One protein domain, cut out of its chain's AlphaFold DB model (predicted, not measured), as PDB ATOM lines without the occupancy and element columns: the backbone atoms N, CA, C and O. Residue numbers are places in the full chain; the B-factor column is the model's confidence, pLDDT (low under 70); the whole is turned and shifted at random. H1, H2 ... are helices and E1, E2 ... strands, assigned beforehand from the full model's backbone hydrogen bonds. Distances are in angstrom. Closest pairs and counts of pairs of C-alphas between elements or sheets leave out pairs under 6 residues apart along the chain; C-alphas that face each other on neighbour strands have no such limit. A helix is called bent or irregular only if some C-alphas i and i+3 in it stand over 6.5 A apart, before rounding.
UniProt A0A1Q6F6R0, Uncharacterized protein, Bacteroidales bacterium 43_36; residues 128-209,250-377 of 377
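Overview. This is residues 128 to 209 and 250 to 377 of the 377 residues of an uncharacterized protein of Bacteroidales bacterium 43_36 (UniProt A0A1Q6F6R0). One twisted sheet of six long and short strands forms a wall through the domain, with helices over both of its faces. H1 and H5 lie side by side over one face; on the other, H3 lies over the sheet, H2 stands up from it near E6 and touches H3, H4 touches both, and the small hairpin of E4 and E5 packs on H3. The printed part has 210 residues, with five named helices and eight named strands in the order H1 E1 E2 E3 H2 H3 E4 E5 H4 E6 E7 E8 H5, and its class is mixed, helices and strands. The large sheet runs E3 E2 E1 E8 E7 E6, antiparallel throughout. The whole is compact, with a radius of gyration of the C-alphas of 16.5 A and spans of 51 by 38 by 33 A.

Along the chain. The large sheet holds E1, residues 148 to 155, 24.2 A long; E2, residues 161 to 170, 26.9 A; the short E3, residues 173 to 176; E6, residues 311 to 320, 25.5 A; E7, residues 329 to 338, 28.6 A; and E8, residues 345 to 354, 30.1 A. The small sheet holds E4, residues 272 to 276, and E5, residues 283 to 287. H1, residues 128 to 144, spans 24.5 A and begins with C-alpha 128 at (277.393, 188.132, 126.863). H2, residues 186 to 201, spans 21.2 A and is irregular: C-alphas 188 and 191 are 7.6 A apart, and it has a kink of 44 degrees near residue 193. H3 is residues 257 to 268, 16.6 A, and H4 residues 293 to 302, 14.4 A. H5, residues 361 to 376, spans 22.4 A and ends with C-alpha 376 at (288.207, 186.248, 118.711).

Arrangement. E1, E2 and E3 form a meander, each strand the antiparallel neighbour of the one before, and E6, E7 and E8 form another. E1 and E8 are antiparallel neighbours at 176 degrees, with N 150 and O 350 within hydrogen-bond range at 2.8 A. The hairpin of E1 and E2 has N 151 and O 165 at 2.9 A, that of E2 and E3 has N 170 and O 173 at 2.9 A, that of E7 and E8 has N 347 and O 336 at 2.8 A, and that of E6 and E7 has N 331 and O 317 at 2.8 A. The domain has three layers, helices on both faces of the sheet: H2, H3 and H4 on one, H1 and H5 on the other. H3 is on the sheet at a height of 6.6 A, over E8 and E7; its closest C-alphas to E8 are those of Ala 261 and Ile 347, 5.0 A apart. H2 touches H3 at a steep tilt of 39 degrees, the closest C-alphas being those of Phe 192 and Ser 263, 6.0 A apart. H4 touches H3 with residues 267 to 268 of H3 alone, the closest C-alphas being those of Ile 267 and Met 296, 6.5 A apart. E4 and E5 form a hairpin, with N 273 and O 286 at 2.8 A; the closest C-alphas of H3 and E4, Gly 266 and Phe 273, are 3.9 A apart. On the opposite face, H1 touches H5 at a shallow tilt of 18 degrees, opposite ways, with the C-alphas of Ser 140 and Ile 367 closest at 6.9 A. Every O i to N i+4 pair is within hydrogen-bond range in H1, H4 and H5, against 9 of 12 in H2 and 6 of 8 in H3.

Size, cuts and confidence. The two C-alphas farthest apart, those of Gly 171 and Gly 202, are 52.5 A apart. Residues 210 to 249 are not printed; across this cut C-alphas 209 and 250 are 23.4 A apart, in the link from H2 to H3. Of the links that are printed whole, none is long. The mean pLDDT of the printed part is 87.5; under 70 are residues 250 to 254, 290, 323 to 325, 357 and 377.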
ATOM      1  N   THR A 128     276.835 187.066 127.708       95.31
ATOM      2  CA  THR A 128     277.393 188.132 126.863       95.31
ATOM      3  C   THR A 128     277.443 187.664 125.416       95.31
ATOM      4  O   THR A 128     276.992 188.380 124.516       95.31
ATOM      5  N   LEU A 129     277.922 186.440 125.190       95.31
ATOM      6  CA  LEU A 129     277.924 185.817 123.874       95.31
ATOM      7  C   LEU A 129     276.500 185.635 123.336       95.31
ATOM      8  O   LEU A 129     276.232 186.043 122.209       95.31
ATOM      9  N   SER A 130     275.565 185.126 124.145       96.31
ATOM     10  CA  SER A 130     274.157 184.986 123.754       96.31
ATOM     11  C   SER A 130     273.537 186.318 123.346       96.31
ATOM     12  O   SER A 130     272.820 186.386 122.350       96.31
ATOM     13  N   SER A 131     273.841 187.401 124.068       95.81
ATOM     14  CA  SER A 131     273.336 188.738 123.734       95.81
ATOM     15  C   SER A 131     273.883 189.244 122.398       95.81
ATOM     16  O   SER A 131     273.125 189.774 121.587       95.81
ATOM     17  N   ARG A 132     275.173 189.011 122.114       95.31
ATOM     18  CA  ARG A 132     275.766 189.318 120.802       95.31
ATOM     19  C   ARG A 132     275.147 188.472 119.690       95.31
ATOM     20  O   ARG A 132     274.786 189.014 118.649       95.31
ATOM     21  N   CYS A 133     274.976 187.169 119.908       96.94
ATOM     22  CA  CYS A 133     274.352 186.276 118.934       96.94
ATOM     23  C   CYS A 133     272.902 186.675 118.636       96.94
ATOM     24  O   CYS A 133     272.532 186.699 117.468       96.94
ATOM     25  N   ARG A 134     272.109 187.069 119.644       96.38
ATOM     26  CA  ARG A 134     270.749 187.604 119.439       96.38
ATOM     27  C   ARG A 134     270.747 188.872 118.588       96.38
ATOM     28  O   ARG A 134     269.948 188.975 117.661       96.38
ATOM     29  N   LEU A 135     271.666 189.806 118.850       95.19
ATOM     30  CA  LEU A 135     271.800 191.020 118.042       95.19
ATOM     31  C   LEU A 135     272.141 190.687 116.584       95.19
ATOM     32  O   LEU A 135     271.462 191.153 115.673       95.19
ATOM     33  N   LEU A 136     273.152 189.840 116.358       95.56
ATOM     34  CA  LEU A 136     273.528 189.417 115.007       95.56
ATOM     35  C   LEU A 136     272.384 188.714 114.294       95.56
ATOM     36  O   LEU A 136     272.181 188.960 113.109       95.56
ATOM     37  N   LEU A 137     271.654 187.851 114.994       95.81
ATOM     38  CA  LEU A 137     270.538 187.108 114.430       95.81
ATOM     39  C   LEU A 137     269.405 188.052 114.009       95.81
ATOM     40  O   LEU A 137     268.959 187.982 112.870       95.81
ATOM     41  N   SER A 138     269.016 188.993 114.874       95.19
ATOM     42  CA  SER A 138     268.002 190.016 114.581       95.19
ATOM     43  C   SER A 138     268.393 190.910 113.395       95.19
ATOM     44  O   SER A 138     267.613 191.099 112.457       95.19
ATOM     45  N   GLU A 139     269.635 191.405 113.370       94.31
ATOM     46  CA  GLU A 139     270.148 192.208 112.254       94.31
ATOM     47  C   GLU A 139     270.215 191.400 110.952       94.31
ATOM     48  O   GLU A 139     269.847 191.902 109.890       94.31
ATOM     49  N   SER A 140     270.651 190.141 111.028       94.25
ATOM     50  CA  SER A 140     270.740 189.246 109.872       94.25
ATOM     51  C   SER A 140     269.362 188.959 109.294       94.25
ATOM     52  O   SER A 140     269.173 189.123 108.092       94.25
ATOM     53  N   LEU A 141     268.392 188.600 110.142       94.81
ATOM     54  CA  LEU A 141     267.005 188.360 109.745       94.81
ATOM     55  C   LEU A 141     266.383 189.611 109.119       94.81
ATOM     56  O   LEU A 141     265.734 189.507 108.084       94.81
ATOM     57  N   THR A 142     266.664 190.796 109.663       93.25
ATOM     58  CA  THR A 142     266.233 192.066 109.061       93.25
ATOM     59  C   THR A 142     266.801 192.248 107.654       93.25
ATOM     60  O   THR A 142     266.062 192.579 106.729       93.25
ATOM     61  N   GLN A 143     268.098 191.991 107.461       90.75
ATOM     62  CA  GLN A 143     268.758 192.137 106.158       90.75
ATOM     63  C   GLN A 143     268.208 191.186 105.090       90.75
ATOM     64  O   GLN A 143     268.204 191.539 103.912       90.75
ATOM     65  N   ILE A 144     267.770 189.989 105.485       90.12
ATOM     66  CA  ILE A 144     267.228 188.983 104.558       90.12
ATOM     67  C   ILE A 144     265.695 188.996 104.480       90.12
ATOM     68  O   ILE A 144     265.136 188.182 103.746       90.12
ATOM     69  N   ASN A 145     265.017 189.870 105.239       90.88
ATOM     70  CA  ASN A 145     263.573 189.793 105.499       90.88
ATOM     71  C   ASN A 145     263.145 188.363 105.893       90.88
ATOM     72  O   ASN A 145     262.236 187.772 105.309       90.88
ATOM     73  N   GLY A 146     263.872 187.795 106.851       92.06
ATOM     74  CA  GLY A 146     263.719 186.421 107.306       92.06
ATOM     75  C   GLY A 146     262.493 186.231 108.180       92.06
ATOM     76  O   GLY A 146     261.853 187.200 108.591       92.06
ATOM     77  N   ASP A 147     262.196 184.977 108.496       92.00
ATOM     78  CA  ASP A 147     261.102 184.621 109.402       92.00
ATOM     79  C   ASP A 147     261.624 184.091 110.734       92.00
ATOM     80  O   ASP A 147     261.065 184.411 111.782       92.00
ATOM     81  N   TYR A 148     262.684 183.285 110.697       94.31
ATOM     82  CA  TYR A 148     263.240 182.621 111.865       94.31
ATOM     83  C   TYR A 148     264.716 182.272 111.658       94.31
ATOM     84  O   TYR A 148     265.172 182.050 110.536       94.31
ATOM     85  N   GLY A 149     265.471 182.178 112.748       95.75
ATOM     86  CA  GLY A 149     266.824 181.647 112.713       95.75
ATOM     87  C   GLY A 149     267.324 181.184 114.074       95.75
ATOM     88  O   GLY A 149     266.697 181.438 115.102       95.75
ATOM     89  N   GLN A 150     268.474 180.512 114.062       97.69
ATOM     90  CA  GLN A 150     269.172 180.025 115.247       97.69
ATOM     91  C   GLN A 150     270.682 180.224 115.132       97.69
ATOM     92  O   GLN A 150     271.259 180.116 114.049       97.69
ATOM     93  N   ILE A 151     271.335 180.433 116.274       98.06
ATOM     94  CA  ILE A 151     272.789 180.329 116.404       98.06
ATOM     95  C   ILE A 151     273.102 179.426 117.592       98.06
ATOM     96  O   ILE A 151     272.667 179.714 118.708       98.06
ATOM     97  N   ALA A 152     273.878 178.371 117.355       97.75
ATOM     98  CA  ALA A 152     274.401 177.482 118.390       97.75
ATOM     99  C   ALA A 152     275.932 177.493 118.371       97.75
ATOM    100  O   ALA A 152     276.546 177.471 117.302       97.75
ATOM    101  N   ILE A 153     276.546 177.546 119.554       97.44
ATOM    102  CA  ILE A 153     278.001 177.564 119.732       97.44
ATOM    103  C   ILE A 153     278.368 176.630 120.876       97.44
ATOM    104  O   ILE A 153     277.915 176.808 122.009       97.44
ATOM    105  N   ILE A 154     279.242 175.677 120.578       96.38
ATOM    106  CA  ILE A 154     279.783 174.704 121.523       96.38
ATOM    107  C   ILE A 154     281.271 174.988 121.679       96.38
ATOM    108  O   ILE A 154     281.964 175.235 120.689       96.38
ATOM    109  N   ASP A 155     281.781 174.948 122.907       95.06
ATOM    110  CA  ASP A 155     283.223 174.880 123.121       95.06
ATOM    111  C   ASP A 155     283.707 173.510 122.644       95.06
ATOM    112  O   ASP A 155     283.350 172.485 123.216       95.06
ATOM    113  N   ALA A 156     284.492 173.481 121.572       93.25
ATOM    114  CA  ALA A 156     284.857 172.240 120.908       93.25
ATOM    115  C   ALA A 156     285.615 171.292 121.855       93.25
ATOM    116  O   ALA A 156     285.445 170.083 121.769       93.25
ATOM    117  N   ASN A 157     286.428 171.823 122.773       89.69
ATOM    118  CA  ASN A 157     287.314 171.018 123.614       89.69
ATOM    119  C   ASN A 157     286.591 170.414 124.820       89.69
ATOM    120  O   ASN A 157     286.824 169.261 125.166       89.69
ATOM    121  N   SER A 158     285.744 171.203 125.479       92.75
ATOM    122  CA  SER A 158     284.974 170.754 126.647       92.75
ATOM    123  C   SER A 158     283.624 170.149 126.276       92.75
ATOM    124  O   SER A 158     283.047 169.421 127.075       92.75
ATOM    125  N   GLY A 159     283.108 170.457 125.086       93.19
ATOM    126  CA  GLY A 159     281.764 170.097 124.648       93.19
ATOM    127  C   GLY A 159     280.647 170.896 125.316       93.19
ATOM    128  O   GLY A 159     279.479 170.650 125.033       93.19
ATOM    129  N   HIS A 160     280.975 171.855 126.187       95.50
ATOM    130  CA  HIS A 160     279.973 172.669 126.860       95.50
ATOM    131  C   HIS A 160     279.252 173.599 125.879       95.50
ATOM    132  O   HIS A 160     279.874 174.263 125.039       95.50
ATOM    133  N   LEU A 161     277.934 173.702 126.044       96.19
ATOM    134  CA  LEU A 161     277.109 174.637 125.294       96.19
ATOM    135  C   LEU A 161     277.405 176.068 125.757       96.19
ATOM    136  O   LEU A 161     277.151 176.438 126.900       96.19
ATOM    137  N   LYS A 162     277.945 176.898 124.863       96.19
ATOM    138  CA  LYS A 162     278.269 178.299 125.170       96.19
ATOM    139  C   LYS A 162     277.109 179.228 124.876       96.19
ATOM    140  O   LYS A 162     276.914 180.196 125.602       96.19
ATOM    141  N   THR A 163     276.345 178.954 123.827       96.50
ATOM    142  CA  THR A 163     275.089 179.650 123.556       96.50
ATOM    143  C   THR A 163     274.235 178.841 122.591       96.50
ATOM    144  O   THR A 163     274.759 178.197 121.685       96.50
ATOM    145  N   TRP A 164     272.919 178.942 122.746       97.62
ATOM    146  CA  TRP A 164     271.945 178.542 121.742       97.62
ATOM    147  C   TRP A 164     270.798 179.539 121.795       97.62
ATOM    148  O   TRP A 164     270.125 179.659 122.814       97.62
ATOM    149  N   VAL A 165     270.656 180.340 120.746       97.88
ATOM    150  CA  VAL A 165     269.664 181.418 120.689       97.88
ATOM    151  C   VAL A 165     268.850 181.310 119.417       97.88
ATOM    152  O   VAL A 165     269.364 180.870 118.387       97.88
ATOM    153  N   ALA A 166     267.603 181.754 119.498       97.62
ATOM    154  CA  ALA A 166     266.689 181.829 118.375       97.62
ATOM    155  C   ALA A 166     266.021 183.206 118.311       97.62
ATOM    156  O   ALA A 166     265.852 183.899 119.320       97.62
ATOM    157  N   SER A 167     265.654 183.621 117.104       97.06
ATOM    158  CA  SER A 167     264.878 184.838 116.881       97.06
ATOM    159  C   SER A 167     263.899 184.620 115.747       97.06
ATOM    160  O   SER A 167     264.203 183.920 114.782       97.06
ATOM    161  N   GLY A 168     262.729 185.227 115.883       94.12
ATOM    162  CA  GLY A 168     261.610 185.069 114.969       94.12
ATOM    163  C   GLY A 168     260.930 186.399 114.696       94.12
ATOM    164  O   GLY A 168     261.072 187.366 115.449       94.12
ATOM    165  N   LYS A 169     260.224 186.461 113.571       92.12
ATOM    166  CA  LYS A 169     259.521 187.658 113.117       92.12
ATOM    167  C   LYS A 169     258.329 187.964 114.021       92.12
ATOM    168  O   LYS A 169     257.444 187.130 114.195       92.12
ATOM    169  N   GLN A 170     258.276 189.190 114.537       88.69
ATOM    170  CA  GLN A 170     257.194 189.681 115.385       88.69
ATOM    171  C   GLN A 170     256.799 191.095 114.957       88.69
ATOM    172  O   GLN A 170     257.545 192.060 115.119       88.69
ATOM    173  N   GLY A 171     255.609 191.222 114.362       86.06
ATOM    174  CA  GLY A 171     255.178 192.475 113.746       86.06
ATOM    175  C   GLY A 171     256.151 192.918 112.648       86.06
ATOM    176  O   GLY A 171     256.371 192.196 111.677       86.06
ATOM    177  N   SER A 172     256.730 194.111 112.805       83.88
ATOM    178  CA  SER A 172     257.737 194.669 111.892       83.88
ATOM    179  C   SER A 172     259.188 194.396 112.308       83.88
ATOM    180  O   SER A 172     260.095 194.874 111.632       83.88
ATOM    181  N   GLY A 173     259.419 193.707 113.429       91.81
ATOM    182  CA  GLY A 173     260.747 193.466 113.995       91.81
ATOM    183  C   GLY A 173     261.027 191.990 114.261       91.81
ATOM    184  O   GLY A 173     260.301 191.105 113.802       91.81
ATOM    185  N   TYR A 174     262.094 191.746 115.021       94.50
ATOM    186  CA  TYR A 174     262.540 190.414 115.419       94.50
ATOM    187  C   TYR A 174     262.813 190.387 116.915       94.50
ATOM    188  O   TYR A 174     263.565 191.223 117.423       94.50
ATOM    189  N   GLU A 175     262.226 189.410 117.593       93.44
ATOM    190  CA  GLU A 175     262.372 189.202 119.033       93.44
ATOM    191  C   GLU A 175     262.881 187.787 119.320       93.44
ATOM    192  O   GLU A 175     262.973 186.934 118.429       93.44
ATOM    193  N   GLU A 176     263.251 187.549 120.578       93.81
ATOM    194  CA  GLU A 176     263.601 186.215 121.054       93.81
ATOM    195  C   GLU A 176     262.435 185.254 120.810       93.81
ATOM    196  O   GLU A 176     261.267 185.585 121.005       93.81
ATOM    197  N   SER A 177     262.755 184.064 120.317       93.31
ATOM    198  CA  SER A 177     261.766 183.045 119.976       93.31
ATOM    199  C   SER A 177     262.145 181.711 120.604       93.31
ATOM    200  O   SER A 177     263.317 181.514 120.940       93.31
ATOM    201  N   PRO A 178     261.183 180.784 120.766       92.69
ATOM    202  CA  PRO A 178     261.488 179.441 121.230       92.69
ATOM    203  C   PRO A 178     262.552 178.784 120.353       92.69
ATOM    204  O   PRO A 178     262.536 178.933 119.131       92.69
ATOM    205  N   ILE A 179     263.459 178.037 120.979       94.94
ATOM    206  CA  ILE A 179     264.479 177.267 120.272       94.94
ATOM    207  C   ILE A 179     263.814 176.012 119.716       94.94
ATOM    208  O   ILE A 179     263.602 175.037 120.435       94.94
ATOM    209  N   LEU A 180     263.452 176.057 118.438       91.81
ATOM    210  CA  LEU A 180     262.789 174.945 117.768       91.81
ATOM    211  C   LEU A 180     263.763 173.789 117.508       91.81
ATOM    212  O   LEU A 180     264.812 173.967 116.886       91.81
ATOM    213  N   LEU A 181     263.385 172.592 117.932       88.94
ATOM    214  CA  LEU A 181     263.997 171.344 117.485       88.94
ATOM    215  C   LEU A 181     263.518 171.053 116.056       88.94
ATOM    216  O   LEU A 181     262.398 171.417 115.694       88.94
ATOM    217  N   ASN A 182     264.347 170.404 115.235       85.44
ATOM    218  CA  ASN A 182     264.012 170.081 113.836       85.44
ATOM    219  C   ASN A 182     263.693 171.317 112.961       85.44
ATOM    220  O   ASN A 182     262.841 171.272 112.075       85.44
ATOM    221  N   SER A 183     264.360 172.444 113.220       86.06
ATOM    222  CA  SER A 183     264.114 173.716 112.534       86.06
ATOM    223  C   SER A 183     264.739 173.873 111.144       86.06
ATOM    224  O   SER A 183     264.360 174.809 110.443       86.06
ATOM    225  N   CYS A 184     265.706 173.034 110.759       84.81
ATOM    226  CA  CYS A 184     266.471 173.196 109.521       84.81
ATOM    227  C   CYS A 184     266.781 171.870 108.823       84.81
ATOM    228  O   CYS A 184     266.849 170.818 109.462       84.81
ATOM    229  N   SER A 185     267.051 171.917 107.518       80.25
ATOM    230  CA  SER A 185     267.586 170.762 106.796       80.25
ATOM    231  C   SER A 185     268.978 170.356 107.294       80.25
ATOM    232  O   SER A 185     269.811 171.175 107.690       80.25
ATOM    233  N   ILE A 186     269.272 169.059 107.203       77.38
ATOM    234  CA  ILE A 186     270.562 168.486 107.612       77.38
ATOM    235  C   ILE A 186     271.654 168.582 106.535       77.38
ATOM    236  O   ILE A 186     272.730 168.009 106.676       77.38
ATOM    237  N   ASN A 187     271.426 169.313 105.443       77.44
ATOM    238  CA  ASN A 187     272.353 169.365 104.305       77.44
ATOM    239  C   ASN A 187     273.730 169.955 104.677       77.44
ATOM    240  O   ASN A 187     274.763 169.538 104.140       77.44
ATOM    241  N   ALA A 188     273.771 170.862 105.660       82.38
ATOM    242  CA  ALA A 188     275.018 171.385 106.219       82.38
ATOM    243  C   ALA A 188     275.856 170.319 106.972       82.38
ATOM    244  O   ALA A 188     277.030 170.560 107.237       82.38
ATOM    245  N   MET A 189     275.311 169.122 107.244       80.25
ATOM    246  CA  MET A 189     276.038 167.975 107.822       80.25
ATOM    247  C   MET A 189     276.898 167.210 106.822       80.25
ATOM    248  O   MET A 189     277.518 166.219 107.201       80.25
ATOM    249  N   SER A 190     276.975 167.627 105.558       78.81
ATOM    250  CA  SER A 190     277.769 166.917 104.544       78.81
ATOM    251  C   SER A 190     279.206 166.562 104.989       78.81
ATOM    252  O   SER A 190     279.612 165.428 104.736       78.81
ATOM    253  N   PRO A 191     279.947 167.426 105.720       83.12
ATOM    254  CA  PRO A 191     281.257 167.056 106.268       83.12
ATOM    255  C   PRO A 191     281.214 165.849 107.223       83.12
ATOM    256  O   PRO A 191     282.085 164.979 107.186       83.12
ATOM    257  N   PHE A 192     280.179 165.767 108.061       83.12
ATOM    258  CA  PHE A 192     279.984 164.670 109.007       83.12
ATOM    259  C   PHE A 192     279.580 163.381 108.288       83.12
ATOM    260  O   PHE A 192     280.188 162.335 108.496       83.12
ATOM    261  N   LEU A 193     278.608 163.465 107.375       78.56
ATOM    262  CA  LEU A 193     278.133 162.304 106.618       78.56
ATOM    263  C   LEU A 193     279.245 161.687 105.756       78.56
ATOM    264  O   LEU A 193     279.331 160.466 105.642       78.56
ATOM    265  N   LEU A 194     280.129 162.515 105.190       79.69
ATOM    266  CA  LEU A 194     281.336 162.063 104.497       79.69
ATOM    267  C   LEU A 194     282.271 161.288 105.433       79.69
ATOM    268  O   LEU A 194     282.757 160.224 105.056       79.69
ATOM    269  N   THR A 195     282.543 161.835 106.619       80.75
ATOM    270  CA  THR A 195     283.428 161.227 107.626       80.75
ATOM    271  C   THR A 195     282.927 159.825 107.976       80.75
ATOM    272  O   THR A 195     283.659 158.845 107.833       80.75
ATOM    273  N   LEU A 196     281.630 159.723 108.281       77.31
ATOM    274  CA  LEU A 196     280.955 158.459 108.551       77.31
ATOM    275  C   LEU A 196     281.046 157.487 107.365       77.31
ATOM    276  O   LEU A 196     281.300 156.299 107.548       77.31
ATOM    277  N   MET A 197     280.859 157.985 106.139       77.19
ATOM    278  CA  MET A 197     280.932 157.173 104.922       77.19
ATOM    279  C   MET A 197     282.327 156.588 104.711       77.19
ATOM    280  O   MET A 197     282.457 155.380 104.505       77.19
ATOM    281  N   LEU A 198     283.367 157.422 104.758       79.81
ATOM    282  CA  LEU A 198     284.743 156.972 104.560       79.81
ATOM    283  C   LEU A 198     285.110 155.920 105.612       79.81
ATOM    284  O   LEU A 198     285.595 154.845 105.256       79.81
ATOM    285  N   GLY A 199     284.761 156.191 106.871       79.12
ATOM    286  CA  GLY A 199     285.001 155.293 107.988       79.12
ATOM    287  C   GLY A 199     284.294 153.940 107.857       79.12
ATOM    288  O   GLY A 199     284.927 152.889 107.917       79.12
ATOM    289  N   GLN A 200     282.981 153.939 107.607       76.44
ATOM    290  CA  GLN A 200     282.197 152.699 107.519       76.44
ATOM    291  C   GLN A 200     282.515 151.864 106.276       76.44
ATOM    292  O   GLN A 200     282.364 150.643 106.293       76.44
ATOM    293  N   THR A 201     282.915 152.503 105.175       75.75
ATOM    294  CA  THR A 201     283.156 151.810 103.901       75.75
ATOM    295  C   THR A 201     284.621 151.445 103.669       75.75
ATOM    296  O   THR A 201     284.910 150.793 102.657       75.75
ATOM    297  N   GLY A 202     285.526 151.874 104.559       77.69
ATOM    298  CA  GLY A 202     286.978 151.752 104.408       77.69
ATOM    299  C   GLY A 202     287.541 152.560 103.234       77.69
ATOM    300  O   GLY A 202     288.625 152.252 102.738       77.69
ATOM    301  N   ARG A 203     286.788 153.543 102.727       80.38
ATOM    302  CA  ARG A 203     287.210 154.381 101.601       80.38
ATOM    303  C   ARG A 203     288.119 155.503 102.069       80.38
ATOM    304  O   ARG A 203     288.031 155.996 103.186       80.38
ATOM    305  N   THR A 204     288.962 155.950 101.152       86.81
ATOM    306  CA  THR A 204     289.845 157.104 101.326       86.81
ATOM    307  C   THR A 204     289.349 158.289 100.503       86.81
ATOM    308  O   THR A 204     288.477 158.155  99.641       86.81
ATOM    309  N   LEU A 205     289.939 159.465 100.719       88.50
ATOM    310  CA  LEU A 205     289.638 160.659  99.924       88.50
ATOM    311  C   LEU A 205     289.950 160.497  98.425       88.50
ATOM    312  O   LEU A 205     289.347 161.182  97.598       88.50
ATOM    313  N   ASP A 206     290.843 159.575  98.071       90.56
ATOM    314  CA  ASP A 206     291.233 159.303  96.685       90.56
ATOM    315  C   ASP A 206     290.479 158.108  96.078       90.56
ATOM    316  O   ASP A 206     290.665 157.786  94.906       90.56
ATOM    317  N   SER A 207     289.582 157.479  96.848       86.69
ATOM    318  CA  SER A 207     288.646 156.486  96.315       86.69
ATOM    319  C   SER A 207     287.708 157.133  95.295       86.69
ATOM    320  O   SER A 207     287.217 158.246  95.507       86.69
ATOM    321  N   THR A 208     287.459 156.436  94.187       85.12
ATOM    322  CA  THR A 208     286.558 156.879  93.119       85.12
ATOM    323  C   THR A 208     285.120 156.464  93.396       85.12
ATOM    324  O   THR A 208     284.866 155.372  93.900       85.12
ATOM    325  N   VAL A 209     284.186 157.329  93.019       77.56
ATOM    326  CA  VAL A 209     282.742 157.114  93.079       77.56
ATOM    327  C   VAL A 209     282.176 157.341  91.687       77.56
ATOM    328  O   VAL A 209     282.460 158.360  91.050       77.56
ATOM    329  N   ASN A 250     265.357 158.915 106.589       50.25
ATOM    330  CA  ASN A 250     263.976 158.657 106.996       50.25
ATOM    331  C   ASN A 250     263.790 158.942 108.493       50.25
ATOM    332  O   ASN A 250     262.727 159.419 108.884       50.25
ATOM    333  N   ASP A 251     264.829 158.698 109.293       45.09
ATOM    334  CA  ASP A 251     264.852 158.926 110.738       45.09
ATOM    335  C   ASP A 251     265.187 160.387 111.095       45.09
ATOM    336  O   ASP A 251     264.706 160.904 112.102       45.09
ATOM    337  N   ILE A 252     265.971 161.078 110.259       54.31
ATOM    338  CA  ILE A 252     266.455 162.451 110.464       54.31
ATOM    339  C   ILE A 252     266.244 163.258 109.171       54.31
ATOM    340  O   ILE A 252     267.167 163.518 108.397       54.31
ATOM    341  N   THR A 253     265.002 163.667 108.910       55.25
ATOM    342  CA  THR A 253     264.672 164.580 107.794       55.25
ATOM    343  C   THR A 253     264.925 166.049 108.135       55.25
ATOM    344  O   THR A 253     265.021 166.889 107.240       55.25
ATOM    345  N   ALA A 254     265.048 166.359 109.422       64.69
ATOM    346  CA  ALA A 254     265.216 167.696 109.952       64.69
ATOM    347  C   ALA A 254     266.154 167.661 111.162       64.69
ATOM    348  O   ALA A 254     266.310 166.637 111.821       64.69
ATOM    349  N   GLY A 255     266.801 168.790 111.414       82.81
ATOM    350  CA  GLY A 255     267.748 168.988 112.496       82.81
ATOM    351  C   GLY A 255     267.623 170.374 113.098       82.81
ATOM    352  O   GLY A 255     266.763 171.163 112.718       82.81
ATOM    353  N   ASP A 256     268.504 170.698 114.027       90.44
ATOM    354  CA  ASP A 256     268.597 172.030 114.611       90.44
ATOM    355  C   ASP A 256     270.050 172.504 114.672       90.44
ATOM    356  O   ASP A 256     270.991 171.767 114.359       90.44
ATOM    357  N   ALA A 257     270.240 173.768 115.052       94.81
ATOM    358  CA  ALA A 257     271.570 174.354 115.073       94.81
ATOM    359  C   ALA A 257     272.511 173.643 116.059       94.81
ATOM    360  O   ALA A 257     273.713 173.572 115.793       94.81
ATOM    361  N   LEU A 258     271.999 173.096 117.168       94.44
ATOM    362  CA  LEU A 258     272.840 172.385 118.123       94.44
ATOM    363  C   LEU A 258     273.355 171.081 117.519       94.44
ATOM    364  O   LEU A 258     274.560 170.853 117.535       94.44
ATOM    365  N   MET A 259     272.479 170.270 116.924       91.44
ATOM    366  CA  MET A 259     272.868 169.013 116.276       91.44
ATOM    367  C   MET A 259     273.932 169.232 115.189       91.44
ATOM    368  O   MET A 259     274.926 168.499 115.113       91.44
ATOM    369  N   LEU A 260     273.760 170.276 114.373       92.62
ATOM    370  CA  LEU A 260     274.728 170.650 113.345       92.62
ATOM    371  C   LEU A 260     276.069 171.085 113.947       92.62
ATOM    372  O   LEU A 260     277.117 170.673 113.452       92.62
ATOM    373  N   ALA A 261     276.060 171.865 115.033       94.94
ATOM    374  CA  ALA A 261     277.281 172.252 115.736       94.94
ATOM    375  C   ALA A 261     277.983 171.041 116.383       94.94
ATOM    376  O   ALA A 261     279.195 170.895 116.222       94.94
ATOM    377  N   CYS A 262     277.247 170.133 117.036       92.38
ATOM    378  CA  CYS A 262     277.789 168.893 117.610       92.38
ATOM    379  C   CYS A 262     278.517 168.070 116.544       92.38
ATOM    380  O   CYS A 262     279.659 167.663 116.741       92.38
ATOM    381  N   SER A 263     277.907 167.919 115.367       88.88
ATOM    382  CA  SER A 263     278.483 167.178 114.236       88.88
ATOM    383  C   SER A 263     279.824 167.750 113.760       88.88
ATOM    384  O   SER A 263     280.631 167.046 113.161       88.88
ATOM    385  N   MET A 264     280.090 169.033 114.012       91.62
ATOM    386  CA  MET A 264     281.341 169.689 113.625       91.62
ATOM    387  C   MET A 264     282.445 169.543 114.677       91.62
ATOM    388  O   MET A 264     283.621 169.660 114.331       91.62
ATOM    389  N   THR A 265     282.098 169.252 115.937       90.94
ATOM    390  CA  THR A 265     283.089 169.056 117.010       90.94
ATOM    391  C   THR A 265     284.016 167.881 116.708       90.94
ATOM    392  O   THR A 265     285.231 168.057 116.750       90.94
ATOM    393  N   GLY A 266     283.478 166.728 116.294       84.94
ATOM    394  CA  GLY A 266     284.298 165.554 115.993       84.94
ATOM    395  C   GLY A 266     285.173 165.733 114.767       84.94
ATOM    396  O   GLY A 266     286.330 165.329 114.790       84.94
ATOM    397  N   ILE A 267     284.696 166.433 113.738       86.31
ATOM    398  CA  ILE A 267     285.528 166.750 112.569       86.31
ATOM    399  C   ILE A 267     286.716 167.609 112.998       86.31
ATOM    400  O   ILE A 267     287.859 167.259 112.720       86.31
ATOM    401  N   GLY A 268     286.449 168.684 113.740       85.56
ATOM    402  CA  GLY A 268     287.484 169.591 114.218       85.56
ATOM    403  C   GLY A 268     288.455 168.976 115.234       85.56
ATOM    404  O   GLY A 268     289.624 169.358 115.270       85.56
ATOM    405  N   ASN A 269     287.997 168.007 116.030       86.06
ATOM    406  CA  ASN A 269     288.753 167.419 117.140       86.06
ATOM    407  C   ASN A 269     289.153 165.958 116.913       86.06
ATOM    408  O   ASN A 269     289.262 165.183 117.863       86.06
ATOM    409  N   GLY A 270     289.400 165.575 115.659       82.75
ATOM    410  CA  GLY A 270     290.021 164.288 115.334       82.75
ATOM    411  C   GLY A 270     289.175 163.067 115.702       82.75
ATOM    412  O   GLY A 270     289.730 162.069 116.142       82.75
ATOM    413  N   GLY A 271     287.855 163.162 115.541       83.56
ATOM    414  CA  GLY A 271     286.890 162.076 115.745       83.56
ATOM    415  C   GLY A 271     286.099 162.160 117.049       83.56
ATOM    416  O   GLY A 271     285.225 161.334 117.263       83.56
ATOM    417  N   LYS A 272     286.362 163.145 117.917       88.12
ATOM    418  CA  LYS A 272     285.664 163.297 119.208       88.12
ATOM    419  C   LYS A 272     284.411 164.163 119.085       88.12
ATOM    420  O   LYS A 272     284.492 165.391 119.167       88.12
ATOM    421  N   PHE A 273     283.266 163.533 118.857       88.31
ATOM    422  CA  PHE A 273     281.971 164.198 118.770       88.31
ATOM    423  C   PHE A 273     281.442 164.501 120.170       88.31
ATOM    424  O   PHE A 273     281.111 163.607 120.945       88.31
ATOM    425  N   MET A 274     281.394 165.785 120.503       90.06
ATOM    426  CA  MET A 274     280.942 166.281 121.793       90.06
ATOM    427  C   MET A 274     279.468 166.674 121.713       90.06
ATOM    428  O   MET A 274     279.072 167.475 120.864       90.06
ATOM    429  N   HIS A 275     278.676 166.154 122.643       89.69
ATOM    430  CA  HIS A 275     277.238 166.366 122.719       89.69
ATOM    431  C   HIS A 275     276.887 166.943 124.095       89.69
ATOM    432  O   HIS A 275     276.830 166.199 125.081       89.69
ATOM    433  N   PRO A 276     276.669 168.264 124.213       90.25
ATOM    434  CA  PRO A 276     276.105 168.819 125.428       90.25
ATOM    435  C   PRO A 276     274.703 168.253 125.634       90.25
ATOM    436  O   PRO A 276     273.859 168.263 124.737       90.25
ATOM    437  N   THR A 277     274.445 167.784 126.844       84.31
ATOM    438  CA  THR A 277     273.090 167.511 127.297       84.31
ATOM    439  C   THR A 277     272.453 168.820 127.747       84.31
ATOM    440  O   THR A 277     273.126 169.724 128.249       84.31
ATOM    441  N   LEU A 278     271.133 168.907 127.626       83.62
ATOM    442  CA  LEU A 278     270.375 170.038 128.165       83.62
ATOM    443  C   LEU A 278     270.135 169.910 129.686       83.62
ATOM    444  O   LEU A 278     269.437 170.722 130.287       83.62
ATOM    445  N   GLU A 279     270.724 168.893 130.328       80.00
ATOM    446  CA  GLU A 279     270.598 168.625 131.757       80.00
ATOM    447  C   GLU A 279     271.917 168.891 132.495       80.00
ATOM    448  O   GLU A 279     272.833 168.072 132.472       80.00
ATOM    449  N   GLU A 280     271.976 170.001 133.240       80.31
ATOM    450  CA  GLU A 280     273.017 170.252 134.257       80.31
ATOM    451  C   GLU A 280     274.454 170.202 133.708       80.31
ATOM    452  O   GLU A 280     275.335 169.578 134.298       80.31
ATOM    453  N   ASP A 281     274.679 170.845 132.558       88.00
ATOM    454  CA  ASP A 281     275.988 170.999 131.897       88.00
ATOM    455  C   ASP A 281     276.716 169.698 131.537       88.00
ATOM    456  O   ASP A 281     277.893 169.730 131.171       88.00
ATOM    457  N   LYS A 282     276.047 168.542 131.604       89.56
ATOM    458  CA  LYS A 282     276.695 167.276 131.253       89.56
ATOM    459  C   LYS A 282     277.008 167.253 129.766       89.56
ATOM    460  O   LYS A 282     276.239 167.758 128.949       89.56
ATOM    461  N   VAL A 283     278.107 166.596 129.428       91.56
ATOM    462  CA  VAL A 283     278.567 166.392 128.058       91.56
ATOM    463  C   VAL A 283     278.809 164.906 127.859       91.56
ATOM    464  O   VAL A 283     279.471 164.269 128.680       91.56
ATOM    465  N   THR A 284     278.287 164.357 126.769       90.75
ATOM    466  CA  THR A 284     278.669 163.030 126.284       90.75
ATOM    467  C   THR A 284     279.651 163.175 125.129       90.75
ATOM    468  O   THR A 284     279.624 164.160 124.391       90.75
ATOM    469  N   CYS A 285     280.559 162.213 124.997       89.19
ATOM    470  CA  CYS A 285     281.541 162.173 123.921       89.19
ATOM    471  C   CYS A 285     281.409 160.839 123.196       89.19
ATOM    472  O   CYS A 285     281.472 159.787 123.834       89.19
ATOM    473  N   GLU A 286     281.251 160.899 121.882       84.75
ATOM    474  CA  GLU A 286     281.336 159.749 120.994       84.75
ATOM    475  C   GLU A 286     282.655 159.850 120.228       84.75
ATOM    476  O   GLU A 286     282.933 160.859 119.582       84.75
ATOM    477  N   GLU A 287     283.507 158.834 120.348       83.06
ATOM    478  CA  GLU A 287     284.760 158.778 119.598       83.06
ATOM    479  C   GLU A 287     284.562 157.917 118.352       83.06
ATOM    480  O   GLU A 287     284.175 156.751 118.438       83.06
ATOM    481  N   ASP A 288     284.822 158.506 117.191       71.44
ATOM    482  CA  ASP A 288     284.841 157.807 115.917       71.44
ATOM    483  C   ASP A 288     286.275 157.368 115.592       71.44
ATOM    484  O   ASP A 288     287.097 158.144 115.100       71.44
ATOM    485  N   GLU A 289     286.576 156.104 115.887       71.31
ATOM    486  CA  GLU A 289     287.846 155.461 115.527       71.31
ATOM    487  C   GLU A 289     287.897 155.028 114.048       71.31
ATOM    488  O   GLU A 289     288.898 154.460 113.605       71.31
ATOM    489  N   LEU A 290     286.838 155.265 113.261       68.25
ATOM    490  CA  LEU A 290     286.753 154.767 111.888       68.25
ATOM    491  C   LEU A 290     287.717 155.484 110.931       68.25
ATOM    492  O   LEU A 290     288.012 154.954 109.859       68.25
ATOM    493  N   LEU A 291     288.217 156.671 111.289       77.00
ATOM    494  CA  LEU A 291     289.201 157.406 110.497       77.00
ATOM    495  C   LEU A 291     290.475 157.697 111.284       77.00
ATOM    496  O   LEU A 291     290.457 158.057 112.457       77.00
ATOM    497  N   SER A 292     291.612 157.610 110.592       83.69
ATOM    498  CA  SER A 292     292.892 158.018 111.163       83.69
ATOM    499  C   SER A 292     292.934 159.533 111.393       83.69
ATOM    500  O   SER A 292     292.329 160.317 110.657       83.69
ATOM    501  N   SER A 293     293.731 159.974 112.370       82.69
ATOM    502  CA  SER A 293     293.929 161.406 112.636       82.69
ATOM    503  C   SER A 293     294.465 162.168 111.415       82.69
ATOM    504  O   SER A 293     294.139 163.340 111.223       82.69
ATOM    505  N   ASP A 294     295.251 161.507 110.558       85.00
ATOM    506  CA  ASP A 294     295.746 162.092 109.309       85.00
ATOM    507  C   ASP A 294     294.617 162.326 108.298       85.00
ATOM    508  O   ASP A 294     294.545 163.413 107.717       85.00
ATOM    509  N   ALA A 295     293.707 161.357 108.137       84.94
ATOM    510  CA  ALA A 295     292.532 161.501 107.281       84.94
ATOM    511  C   ALA A 295     291.608 162.618 107.791       84.94
ATOM    512  O   ALA A 295     291.169 163.458 107.008       84.94
ATOM    513  N   MET A 296     291.389 162.700 109.109       86.31
ATOM    514  CA  MET A 296     290.594 163.771 109.724       86.31
ATOM    515  C   MET A 296     291.197 165.155 109.484       86.31
ATOM    516  O   MET A 296     290.494 166.087 109.092       86.31
ATOM    517  N   ARG A 297     292.518 165.296 109.643       87.50
ATOM    518  CA  ARG A 297     293.226 166.552 109.353       87.50
ATOM    519  C   ARG A 297     293.107 166.942 107.881       87.50
ATOM    520  O   ARG A 297     292.988 168.124 107.556       87.50
ATOM    521  N   GLU A 298     293.145 165.969 106.982       89.19
ATOM    522  CA  GLU A 298     292.974 166.219 105.557       89.19
ATOM    523  C   GLU A 298     291.545 166.656 105.207       89.19
ATOM    524  O   GLU A 298     291.372 167.628 104.469       89.19
ATOM    525  N   ILE A 299     290.532 166.018 105.800       88.00
ATOM    526  CA  ILE A 299     289.125 166.430 105.699       88.00
ATOM    527  C   ILE A 299     288.957 167.872 106.196       88.00
ATOM    528  O   ILE A 299     288.393 168.700 105.482       88.00
ATOM    529  N   CYS A 300     289.517 168.215 107.361       89.12
ATOM    530  CA  CYS A 300     289.481 169.582 107.893       89.12
ATOM    531  C   CYS A 300     290.052 170.605 106.904       89.12
ATOM    532  O   CYS A 300     289.465 171.665 106.690       89.12
ATOM    533  N   ASN A 301     291.180 170.280 106.263       90.38
ATOM    534  CA  ASN A 301     291.802 171.155 105.271       90.38
ATOM    535  C   ASN A 301     290.935 171.355 104.021       90.38
ATOM    536  O   ASN A 301     290.933 172.450 103.463       90.38
ATOM    537  N   LEU A 302     290.198 170.329 103.584       90.81
ATOM    538  CA  LEU A 302     289.288 170.434 102.439       90.81
ATOM    539  C   LEU A 302     288.068 171.316 102.722       90.81
ATOM    540  O   LEU A 302     287.521 171.894 101.788       90.81
ATOM    541  N   TYR A 303     287.672 171.442 103.990       91.56
ATOM    542  CA  TYR A 303     286.546 172.275 104.411       91.56
ATOM    543  C   TYR A 303     286.933 173.698 104.820       91.56
ATOM    544  O   TYR A 303     286.066 174.451 105.264       91.56
ATOM    545  N   LYS A 304     288.199 174.107 104.664       93.31
ATOM    546  CA  LYS A 304     288.585 175.511 104.855       93.31
ATOM    547  C   LYS A 304     287.803 176.409 103.899       93.31
ATOM    548  O   LYS A 304     287.722 176.147 102.701       93.31
ATOM    549  N   THR A 305     287.229 177.472 104.447       92.44
ATOM    550  CA  THR A 305     286.485 178.469 103.671       92.44
ATOM    551  C   THR A 305     287.431 179.537 103.110       92.44
ATOM    552  O   THR A 305     288.614 179.563 103.452       92.44
ATOM    553  N   ASP A 306     286.904 180.482 102.325       91.31
ATOM    554  CA  ASP A 306     287.653 181.674 101.888       91.31
ATOM    555  C   ASP A 306     288.251 182.463 103.068       91.31
ATOM    556  O   ASP A 306     289.282 183.119 102.925       91.31
ATOM    557  N   ASN A 307     287.628 182.384 104.250       92.44
ATOM    558  CA  ASN A 307     288.276 182.770 105.494       92.44
ATOM    559  C   ASN A 307     289.090 181.572 106.018       92.44
ATOM    560  O   ASN A 307     288.494 180.620 106.533       92.44
ATOM    561  N   PRO A 308     290.436 181.620 105.967       90.56
ATOM    562  CA  PRO A 308     291.280 180.474 106.296       90.56
ATOM    563  C   PRO A 308     291.219 180.080 107.773       90.56
ATOM    564  O   PRO A 308     291.700 179.014 108.124       90.56
ATOM    565  N   ASN A 309     290.645 180.920 108.642       92.25
ATOM    566  CA  ASN A 309     290.441 180.614 110.057       92.25
ATOM    567  C   ASN A 309     289.159 179.803 110.316       92.25
ATOM    568  O   ASN A 309     288.895 179.432 111.459       92.25
ATOM    569  N   ILE A 310     288.336 179.575 109.297       94.69
ATOM    570  CA  ILE A 310     287.048 178.896 109.409       94.69
ATOM    571  C   ILE A 310     287.091 177.659 108.522       94.69
ATOM    572  O   ILE A 310     287.450 177.749 107.346       94.69
ATOM    573  N   ALA A 311     286.685 176.522 109.078       94.38
ATOM    574  CA  ALA A 311     286.385 175.330 108.302       94.38
ATOM    575  C   ALA A 311     284.924 174.928 108.516       94.38
ATOM    576  O   ALA A 311     284.405 175.034 109.625       94.38
ATOM    577  N   GLY A 312     284.240 174.516 107.454       94.00
ATOM    578  CA  GLY A 312     282.829 174.157 107.505       94.00
ATOM    579  C   GLY A 312     282.157 174.214 106.143       94.00
ATOM    580  O   GLY A 312     282.810 174.308 105.102       94.00
ATOM    581  N   ARG A 313     280.826 174.179 106.151       91.56
ATOM    582  CA  ARG A 313     280.013 174.179 104.937       91.56
ATOM    583  C   ARG A 313     278.928 175.243 105.005       91.56
ATOM    584  O   ARG A 313     278.145 175.280 105.949       91.56
ATOM    585  N   TYR A 314     278.872 176.070 103.964       92.44
ATOM    586  CA  TYR A 314     277.721 176.917 103.661       92.44
ATOM    587  C   TYR A 314     276.744 176.135 102.795       92.44
ATOM    588  O   TYR A 314     277.153 175.484 101.831       92.44
ATOM    589  N   ASN A 315     275.465 176.230 103.119       89.75
ATOM    590  CA  ASN A 315     274.405 175.566 102.396       89.75
ATOM    591  C   ASN A 315     273.200 176.491 102.231       89.75
ATOM    592  O   ASN A 315     272.856 177.244 103.144       89.75
ATOM    593  N   VAL A 316     272.563 176.406 101.067       89.81
ATOM    594  CA  VAL A 316     271.311 177.093 100.754       89.81
ATOM    595  C   VAL A 316     270.346 176.060 100.194       89.81
ATOM    596  O   VAL A 316     270.719 175.298  99.304       89.81
ATOM    597  N   VAL A 317     269.127 176.016 100.727       87.12
ATOM    598  CA  VAL A 317     268.048 175.164 100.216       87.12
ATOM    599  C   VAL A 317     266.879 176.059  99.861       87.12
ATOM    600  O   VAL A 317     266.351 176.747 100.724       87.12
ATOM    601  N   GLU A 318     266.480 176.063  98.597       88.06
ATOM    602  CA  GLU A 318     265.336 176.843  98.129       88.06
ATOM    603  C   GLU A 318     264.066 175.994  98.120       88.06
ATOM    604  O   GLU A 318     264.121 174.777  97.928       88.06
ATOM    605  N   ASN A 319     262.914 176.647  98.281       84.56
ATOM    606  CA  ASN A 319     261.590 176.014  98.233       84.56
ATOM    607  C   ASN A 319     261.422 174.822  99.195       84.56
ATOM    608  O   ASN A 319     260.717 173.855  98.895       84.56
ATOM    609  N   SER A 320     262.072 174.883 100.355       80.62
ATOM    610  CA  SER A 320     261.928 173.879 101.404       80.62
ATOM    611  C   SER A 320     260.581 174.016 102.118       80.62
ATOM    612  O   SER A 320     260.024 175.110 102.241       80.62
ATOM    613  N   VAL A 321     260.046 172.895 102.596       76.88
ATOM    614  CA  VAL A 321     258.888 172.873 103.496       76.88
ATOM    615  C   VAL A 321     259.426 172.662 104.904       76.88
ATOM    616  O   VAL A 321     260.231 171.760 105.128       76.88
ATOM    617  N   ARG A 322     259.001 173.503 105.848       72.88
ATOM    618  CA  ARG A 322     259.378 173.383 107.256       72.88
ATOM    619  C   ARG A 322     258.851 172.075 107.839       72.88
ATOM    620  O   ARG A 322     257.871 171.508 107.358       72.88
ATOM    621  N   TYR A 323     259.462 171.631 108.934       66.12
ATOM    622  CA  TYR A 323     259.063 170.401 109.623       66.12
ATOM    623  C   TYR A 323     257.601 170.414 110.106       66.12
ATOM    624  O   TYR A 323     256.947 169.376 110.140       66.12
ATOM    625  N   ASP A 324     257.055 171.589 110.427       67.31
ATOM    626  CA  ASP A 324     255.643 171.761 110.789       67.31
ATOM    627  C   ASP A 324     254.683 171.801 109.580       67.31
ATOM    628  O   ASP A 324     253.490 172.057 109.740       67.31
ATOM    629  N   GLY A 325     255.191 171.553 108.369       68.00
ATOM    630  CA  GLY A 325     254.432 171.564 107.121       68.00
ATOM    631  C   GLY A 325     254.217 172.955 106.521       68.00
ATOM    632  O   GLY A 325     253.589 173.065 105.467       68.00
ATOM    633  N   THR A 326     254.719 174.020 107.153       74.19
ATOM    634  CA  THR A 326     254.594 175.388 106.628       74.19
ATOM    635  C   THR A 326     255.679 175.709 105.596       74.19
ATOM    636  O   THR A 326     256.758 175.124 105.592       74.19
ATOM    637  N   GLY A 327     255.411 176.635 104.676       77.50
ATOM    638  CA  GLY A 327     256.344 176.997 103.605       77.50
ATOM    639  C   GLY A 327     255.624 177.423 102.323       77.50
ATOM    640  O   GLY A 327     254.413 177.656 102.363       77.50
ATOM    641  N   PRO A 328     256.338 177.519 101.187       86.31
ATOM    642  CA  PRO A 328     257.770 177.243 101.011       86.31
ATOM    643  C   PRO A 328     258.689 178.336 101.594       86.31
ATOM    644  O   PRO A 328     258.342 179.520 101.596       86.31
ATOM    645  N   VAL A 329     259.868 177.933 102.081       87.88
ATOM    646  CA  VAL A 329     260.924 178.826 102.589       87.88
ATOM    647  C   VAL A 329     262.284 178.517 101.974       87.88
ATOM    648  O   VAL A 329     262.581 177.375 101.619       87.88
ATOM    649  N   ASP A 330     263.132 179.538 101.896       90.94
ATOM    650  CA  ASP A 330     264.544 179.355 101.590       90.94
ATOM    651  C   ASP A 330     265.338 179.308 102.896       90.94
ATOM    652  O   ASP A 330     265.229 180.201 103.743       90.94
ATOM    653  N   GLU A 331     266.147 178.270 103.047       91.19
ATOM    654  CA  GLU A 331     267.030 178.046 104.181       91.19
ATOM    655  C   GLU A 331     268.460 178.442 103.831       91.19
ATOM    656  O   GLU A 331     268.982 178.089 102.774       91.19
ATOM    657  N   MET A 332     269.126 179.120 104.758       93.69
ATOM    658  CA  MET A 332     270.551 179.414 104.718       93.69
ATOM    659  C   MET A 332     271.180 178.859 105.988       93.69
ATOM    660  O   MET A 332     270.806 179.242 107.096       93.69
ATOM    661  N   CYS A 333     272.140 177.954 105.834       94.19
ATOM    662  CA  CYS A 333     272.762 177.272 106.955       94.19
ATOM    663  C   CYS A 333     274.278 177.212 106.801       94.19
ATOM    664  O   CYS A 333     274.798 176.855 105.744       94.19
ATOM    665  N   PHE A 334     274.996 177.538 107.869       95.75
ATOM    666  CA  PHE A 334     276.419 177.279 108.000       95.75
ATOM    667  C   PHE A 334     276.641 176.378 109.203       95.75
ATOM    668  O   PHE A 334     276.184 176.709 110.292       95.75
ATOM    669  N   ALA A 335     277.382 175.292 109.012       95.50
ATOM    670  CA  ALA A 335     277.904 174.474 110.097       95.50
ATOM    671  C   ALA A 335     279.421 174.370 109.938       95.50
ATOM    672  O   ALA A 335     279.919 174.075 108.848       95.50
ATOM    673  N   GLY A 336     280.164 174.635 111.006       95.56
ATOM    674  CA  GLY A 336     281.615 174.547 110.973       95.56
ATOM    675  C   GLY A 336     282.262 174.746 112.330       95.56
ATOM    676  O   GLY A 336     281.617 174.671 113.373       95.56
ATOM    677  N   PHE A 337     283.558 175.018 112.311       95.50
ATOM    678  CA  PHE A 337     284.353 175.251 113.503       95.50
ATOM    679  C   PHE A 337     285.466 176.271 113.255       95.50
ATOM    680  O   PHE A 337     285.864 176.558 112.121       95.50
ATOM    681  N   MET A 338     285.961 176.846 114.348       95.06
ATOM    682  CA  MET A 338     287.033 177.832 114.329       95.06
ATOM    683  C   MET A 338     287.866 177.824 115.624       95.06
ATOM    684  O   MET A 338     287.327 177.559 116.702       95.06
ATOM    685  N   PRO A 339     289.152 178.215 115.570       93.94
ATOM    686  CA  PRO A 339     290.007 178.267 114.379       93.94
ATOM    687  C   PRO A 339     290.057 176.933 113.617       93.94
ATOM    688  O   PRO A 339     289.940 175.882 114.236       93.94
ATOM    689  N   SER A 340     290.251 176.960 112.296       92.06
ATOM    690  CA  SER A 340     290.247 175.750 111.450       92.06
ATOM    691  C   SER A 340     291.302 174.709 111.836       92.06
ATOM    692  O   SER A 340     291.105 173.525 111.601       92.06
ATOM    693  N   ASP A 341     292.435 175.150 112.387       88.50
ATOM    694  CA  ASP A 341     293.587 174.277 112.654       88.50
ATOM    695  C   ASP A 341     293.627 173.784 114.105       88.50
ATOM    696  O   ASP A 341     294.231 172.758 114.408       88.50
ATOM    697  N   LYS A 342     292.998 174.534 115.016       90.19
ATOM    698  CA  LYS A 342     292.875 174.189 116.434       90.19
ATOM    699  C   LYS A 342     291.519 174.670 116.943       90.19
ATOM    700  O   LYS A 342     291.440 175.772 117.495       90.19
ATOM    701  N   PRO A 343     290.458 173.888 116.720       93.12
ATOM    702  CA  PRO A 343     289.103 174.329 117.002       93.12
ATOM    703  C   PRO A 343     288.901 174.667 118.476       93.12
ATOM    704  O   PRO A 343     289.211 173.899 119.386       93.12
ATOM    705  N   LYS A 344     288.383 175.869 118.713       94.81
ATOM    706  CA  LYS A 344     287.905 176.316 120.021       94.81
ATOM    707  C   LYS A 344     286.388 176.267 120.078       94.81
ATOM    708  O   LYS A 344     285.835 175.902 121.106       94.81
ATOM    709  N   TYR A 345     285.733 176.610 118.975       96.56
ATOM    710  CA  TYR A 345     284.286 176.626 118.874       96.56
ATOM    711  C   TYR A 345     283.827 175.809 117.678       96.56
ATOM    712  O   TYR A 345     284.365 175.971 116.582       96.56
ATOM    713  N   ALA A 346     282.804 174.988 117.887       96.69
ATOM    714  CA  ALA A 346     281.945 174.504 116.819       96.69
ATOM    715  C   ALA A 346     280.699 175.392 116.772       96.69
ATOM    716  O   ALA A 346     280.142 175.736 117.817       96.69
ATOM    717  N   ILE A 347     280.303 175.813 115.576       96.88
ATOM    718  CA  ILE A 347     279.249 176.802 115.372       96.88
ATOM    719  C   ILE A 347     278.263 176.331 114.313       96.88
ATOM    720  O   ILE A 347     278.644 175.764 113.286       96.88
ATOM    721  N   CYS A 348     276.998 176.654 114.540       97.31
ATOM    722  CA  CYS A 348     275.978 176.620 113.513       97.31
ATOM    723  C   CYS A 348     275.240 177.955 113.469       97.31
ATOM    724  O   CYS A 348     274.868 178.502 114.508       97.31
ATOM    725  N   VAL A 349     275.009 178.456 112.257       97.44
ATOM    726  CA  VAL A 349     274.142 179.601 111.973       97.44
ATOM    727  C   VAL A 349     273.085 179.135 110.989       97.44
ATOM    728  O   VAL A 349     273.417 178.745 109.873       97.44
ATOM    729  N   PHE A 350     271.825 179.194 111.398       96.06
ATOM    730  CA  PHE A 350     270.674 178.852 110.576       96.06
ATOM    731  C   PHE A 350     269.743 180.055 110.455       96.06
ATOM    732  O   PHE A 350     269.450 180.724 111.443       96.06
ATOM    733  N   LEU A 351     269.269 180.318 109.244       95.00
ATOM    734  CA  LEU A 351     268.319 181.373 108.917       95.00
ATOM    735  C   LEU A 351     267.327 180.828 107.893       95.00
ATOM    736  O   LEU A 351     267.721 180.096 106.986       95.00
ATOM    737  N   ASN A 352     266.070 181.244 107.975       92.38
ATOM    738  CA  ASN A 352     265.111 181.037 106.902       92.38
ATOM    739  C   ASN A 352     264.370 182.327 106.543       92.38
ATOM    740  O   ASN A 352     264.281 183.279 107.326       92.38
ATOM    741  N   LYS A 353     263.850 182.351 105.321       91.44
ATOM    742  CA  LYS A 353     263.033 183.439 104.787       91.44
ATOM    743  C   LYS A 353     261.968 182.888 103.838       91.44
ATOM    744  O   LYS A 353     262.149 181.779 103.333       91.44
ATOM    745  N   PRO A 354     260.901 183.644 103.533       88.94
ATOM    746  CA  PRO A 354     259.961 183.254 102.488       88.94
ATOM    747  C   PRO A 354     260.677 182.976 101.158       88.94
ATOM    748  O   PRO A 354     261.616 183.696 100.792       88.94
ATOM    749  N   SER A 355     260.243 181.937 100.441       85.12
ATOM    750  CA  SER A 355     260.841 181.577  99.152       85.12
ATOM    751  C   SER A 355     260.625 182.635  98.070       85.12
ATOM    752  O   SER A 355     259.656 183.395  98.096       85.12
ATOM    753  N   GLY A 356     261.534 182.664  97.092       74.19
ATOM    754  CA  GLY A 356     261.450 183.554  95.926       74.19
ATOM    755  C   GLY A 356     262.319 184.814  96.010       74.19
ATOM    756  O   GLY A 356     262.134 185.741  95.224       74.19
ATOM    757  N   GLY A 357     263.272 184.859  96.945       68.31
ATOM    758  CA  GLY A 357     264.303 185.903  97.003       68.31
ATOM    759  C   GLY A 357     265.698 185.336  96.738       68.31
ATOM    760  O   GLY A 357     265.915 184.151  96.956       68.31
ATOM    761  N   ASN A 358     266.660 186.182  96.358       70.94
ATOM    762  CA  ASN A 358     268.054 185.769  96.148       70.94
ATOM    763  C   ASN A 358     268.692 185.295  97.465       70.94
ATOM    764  O   ASN A 358     269.137 186.115  98.267       70.94
ATOM    765  N   SER A 359     268.723 183.983  97.690       77.06
ATOM    766  CA  SER A 359     269.489 183.356  98.768       77.06
ATOM    767  C   SER A 359     270.855 182.975  98.217       77.06
ATOM    768  O   SER A 359     270.938 182.193  97.273       77.06
ATOM    769  N   ASP A 360     271.939 183.502  98.782       81.56
ATOM    770  CA  ASP A 360     273.278 183.077  98.384       81.56
ATOM    771  C   ASP A 360     274.196 182.816  99.582       81.56
ATOM    772  O   ASP A 360     274.024 183.320 100.696       81.56
ATOM    773  N   THR A 361     275.210 181.988  99.346       84.62
ATOM    774  CA  THR A 361     276.204 181.636 100.362       84.62
ATOM    775  C   THR A 361     277.103 182.816 100.738       84.62
ATOM    776  O   THR A 361     277.722 182.788 101.802       84.62
ATOM    777  N   LYS A 362     277.172 183.877  99.919       87.44
ATOM    778  CA  LYS A 362     277.991 185.069 100.190       87.44
ATOM    779  C   LYS A 362     277.376 185.940 101.278       87.44
ATOM    780  O   LYS A 362     278.100 186.516 102.087       87.44
ATOM    781  N   GLN A 363     276.055 186.063 101.313       86.69
ATOM    782  CA  GLN A 363     275.366 186.774 102.377       86.69
ATOM    783  C   GLN A 363     275.558 186.054 103.710       86.69
ATOM    784  O   GLN A 363     275.962 186.675 104.695       86.69
ATOM    785  N   LEU A 364     275.372 184.734 103.715       92.31
ATOM    786  CA  LEU A 364     275.606 183.909 104.894       92.31
ATOM    787  C   LEU A 364     277.071 183.965 105.361       92.31
ATOM    788  O   LEU A 364     277.325 184.073 106.560       92.31
ATOM    789  N   SER A 365     278.044 183.974 104.445       93.38
ATOM    790  CA  SER A 365     279.460 184.069 104.819       93.38
ATOM    791  C   SER A 365     279.815 185.390 105.500       93.38
ATOM    792  O   SER A 365     280.608 185.391 106.440       93.38
ATOM    793  N   ARG A 366     279.198 186.516 105.120       91.75
ATOM    794  CA  ARG A 366     279.377 187.796 105.836       91.75
ATOM    795  C   ARG A 366     278.882 187.718 107.279       91.75
ATOM    796  O   ARG A 366     279.565 188.204 108.178       91.75
ATOM    797  N   ILE A 367     277.732 187.080 107.499       92.50
ATOM    798  CA  ILE A 367     277.143 186.890 108.833       92.50
ATOM    799  C   ILE A 367     278.072 186.033 109.701       92.50
ATOM    800  O   ILE A 367     278.417 186.421 110.818       92.50
ATOM    801  N   VAL A 368     278.546 184.909 109.159       95.19
ATOM    802  CA  VAL A 368     279.468 184.002 109.855       95.19
ATOM    803  C   VAL A 368     280.807 184.682 110.152       95.19
ATOM    804  O   VAL A 368     281.305 184.582 111.271       95.19
ATOM    805  N   ASN A 369     281.371 185.433 109.204       94.12
ATOM    806  CA  ASN A 369     282.616 186.174 109.420       94.12
ATOM    807  C   ASN A 369     282.494 187.189 110.566       94.12
ATOM    808  O   ASN A 369     283.388 187.265 111.408       94.12
ATOM    809  N   ARG A 370     281.368 187.905 110.654       92.69
ATOM    810  CA  ARG A 370     281.110 188.851 111.746       92.69
ATOM    811  C   ARG A 370     280.965 188.158 113.105       92.69
ATOM    812  O   ARG A 370     281.488 188.654 114.098       92.69
ATOM    813  N   LEU A 371     280.318 186.988 113.153       93.31
ATOM    814  CA  LEU A 371     280.276 186.162 114.367       93.31
ATOM    815  C   LEU A 371     281.688 185.757 114.814       93.31
ATOM    816  O   LEU A 371     282.037 185.870 115.988       93.31
ATOM    817  N   VAL A 372     282.511 185.309 113.866       90.50
ATOM    818  CA  VAL A 372     283.892 184.872 114.107       90.50
ATOM    819  C   VAL A 372     284.773 186.003 114.633       90.50
ATOM    820  O   VAL A 372     285.613 185.758 115.496       90.50
ATOM    821  N   GLU A 373     284.594 187.235 114.158       89.38
ATOM    822  CA  GLU A 373     285.306 188.403 114.694       89.38
ATOM    823  C   GLU A 373     285.024 188.607 116.185       89.38
ATOM    824  O   GLU A 373     285.957 188.819 116.958       89.38
ATOM    825  N   TRP A 374     283.772 188.455 116.622       85.38
ATOM    826  CA  TRP A 374     283.421 188.586 118.038       85.38
ATOM    827  C   TRP A 374     283.904 187.438 118.910       85.38
ATOM    828  O   TRP A 374     284.156 187.664 120.087       85.38
ATOM    829  N   LEU A 375     284.019 186.230 118.356       86.38
ATOM    830  CA  LEU A 375     284.542 185.062 119.073       86.38
ATOM    831  C   LEU A 375     286.064 185.113 119.279       86.38
ATOM    832  O   LEU A 375     286.598 184.337 120.077       86.38
ATOM    833  N   LYS A 376     286.768 185.985 118.543       79.19
ATOM    834  CA  LYS A 376     288.207 186.248 118.711       79.19
ATOM    835  C   LYS A 376     288.510 187.275 119.805       79.19
ATOM    836  O   LYS A 376     289.638 187.277 120.294       79.19
ATOM    837  N   MET A 377     287.554 188.153 120.118       55.84
ATOM    838  CA  MET A 377     287.642 189.149 121.194       55.84
ATOM    839  C   MET A 377     287.363 188.497 122.543       55.84
ATOM    840  O   MET A 377     288.019 188.916 123.519       55.84
TER     841      MET A 377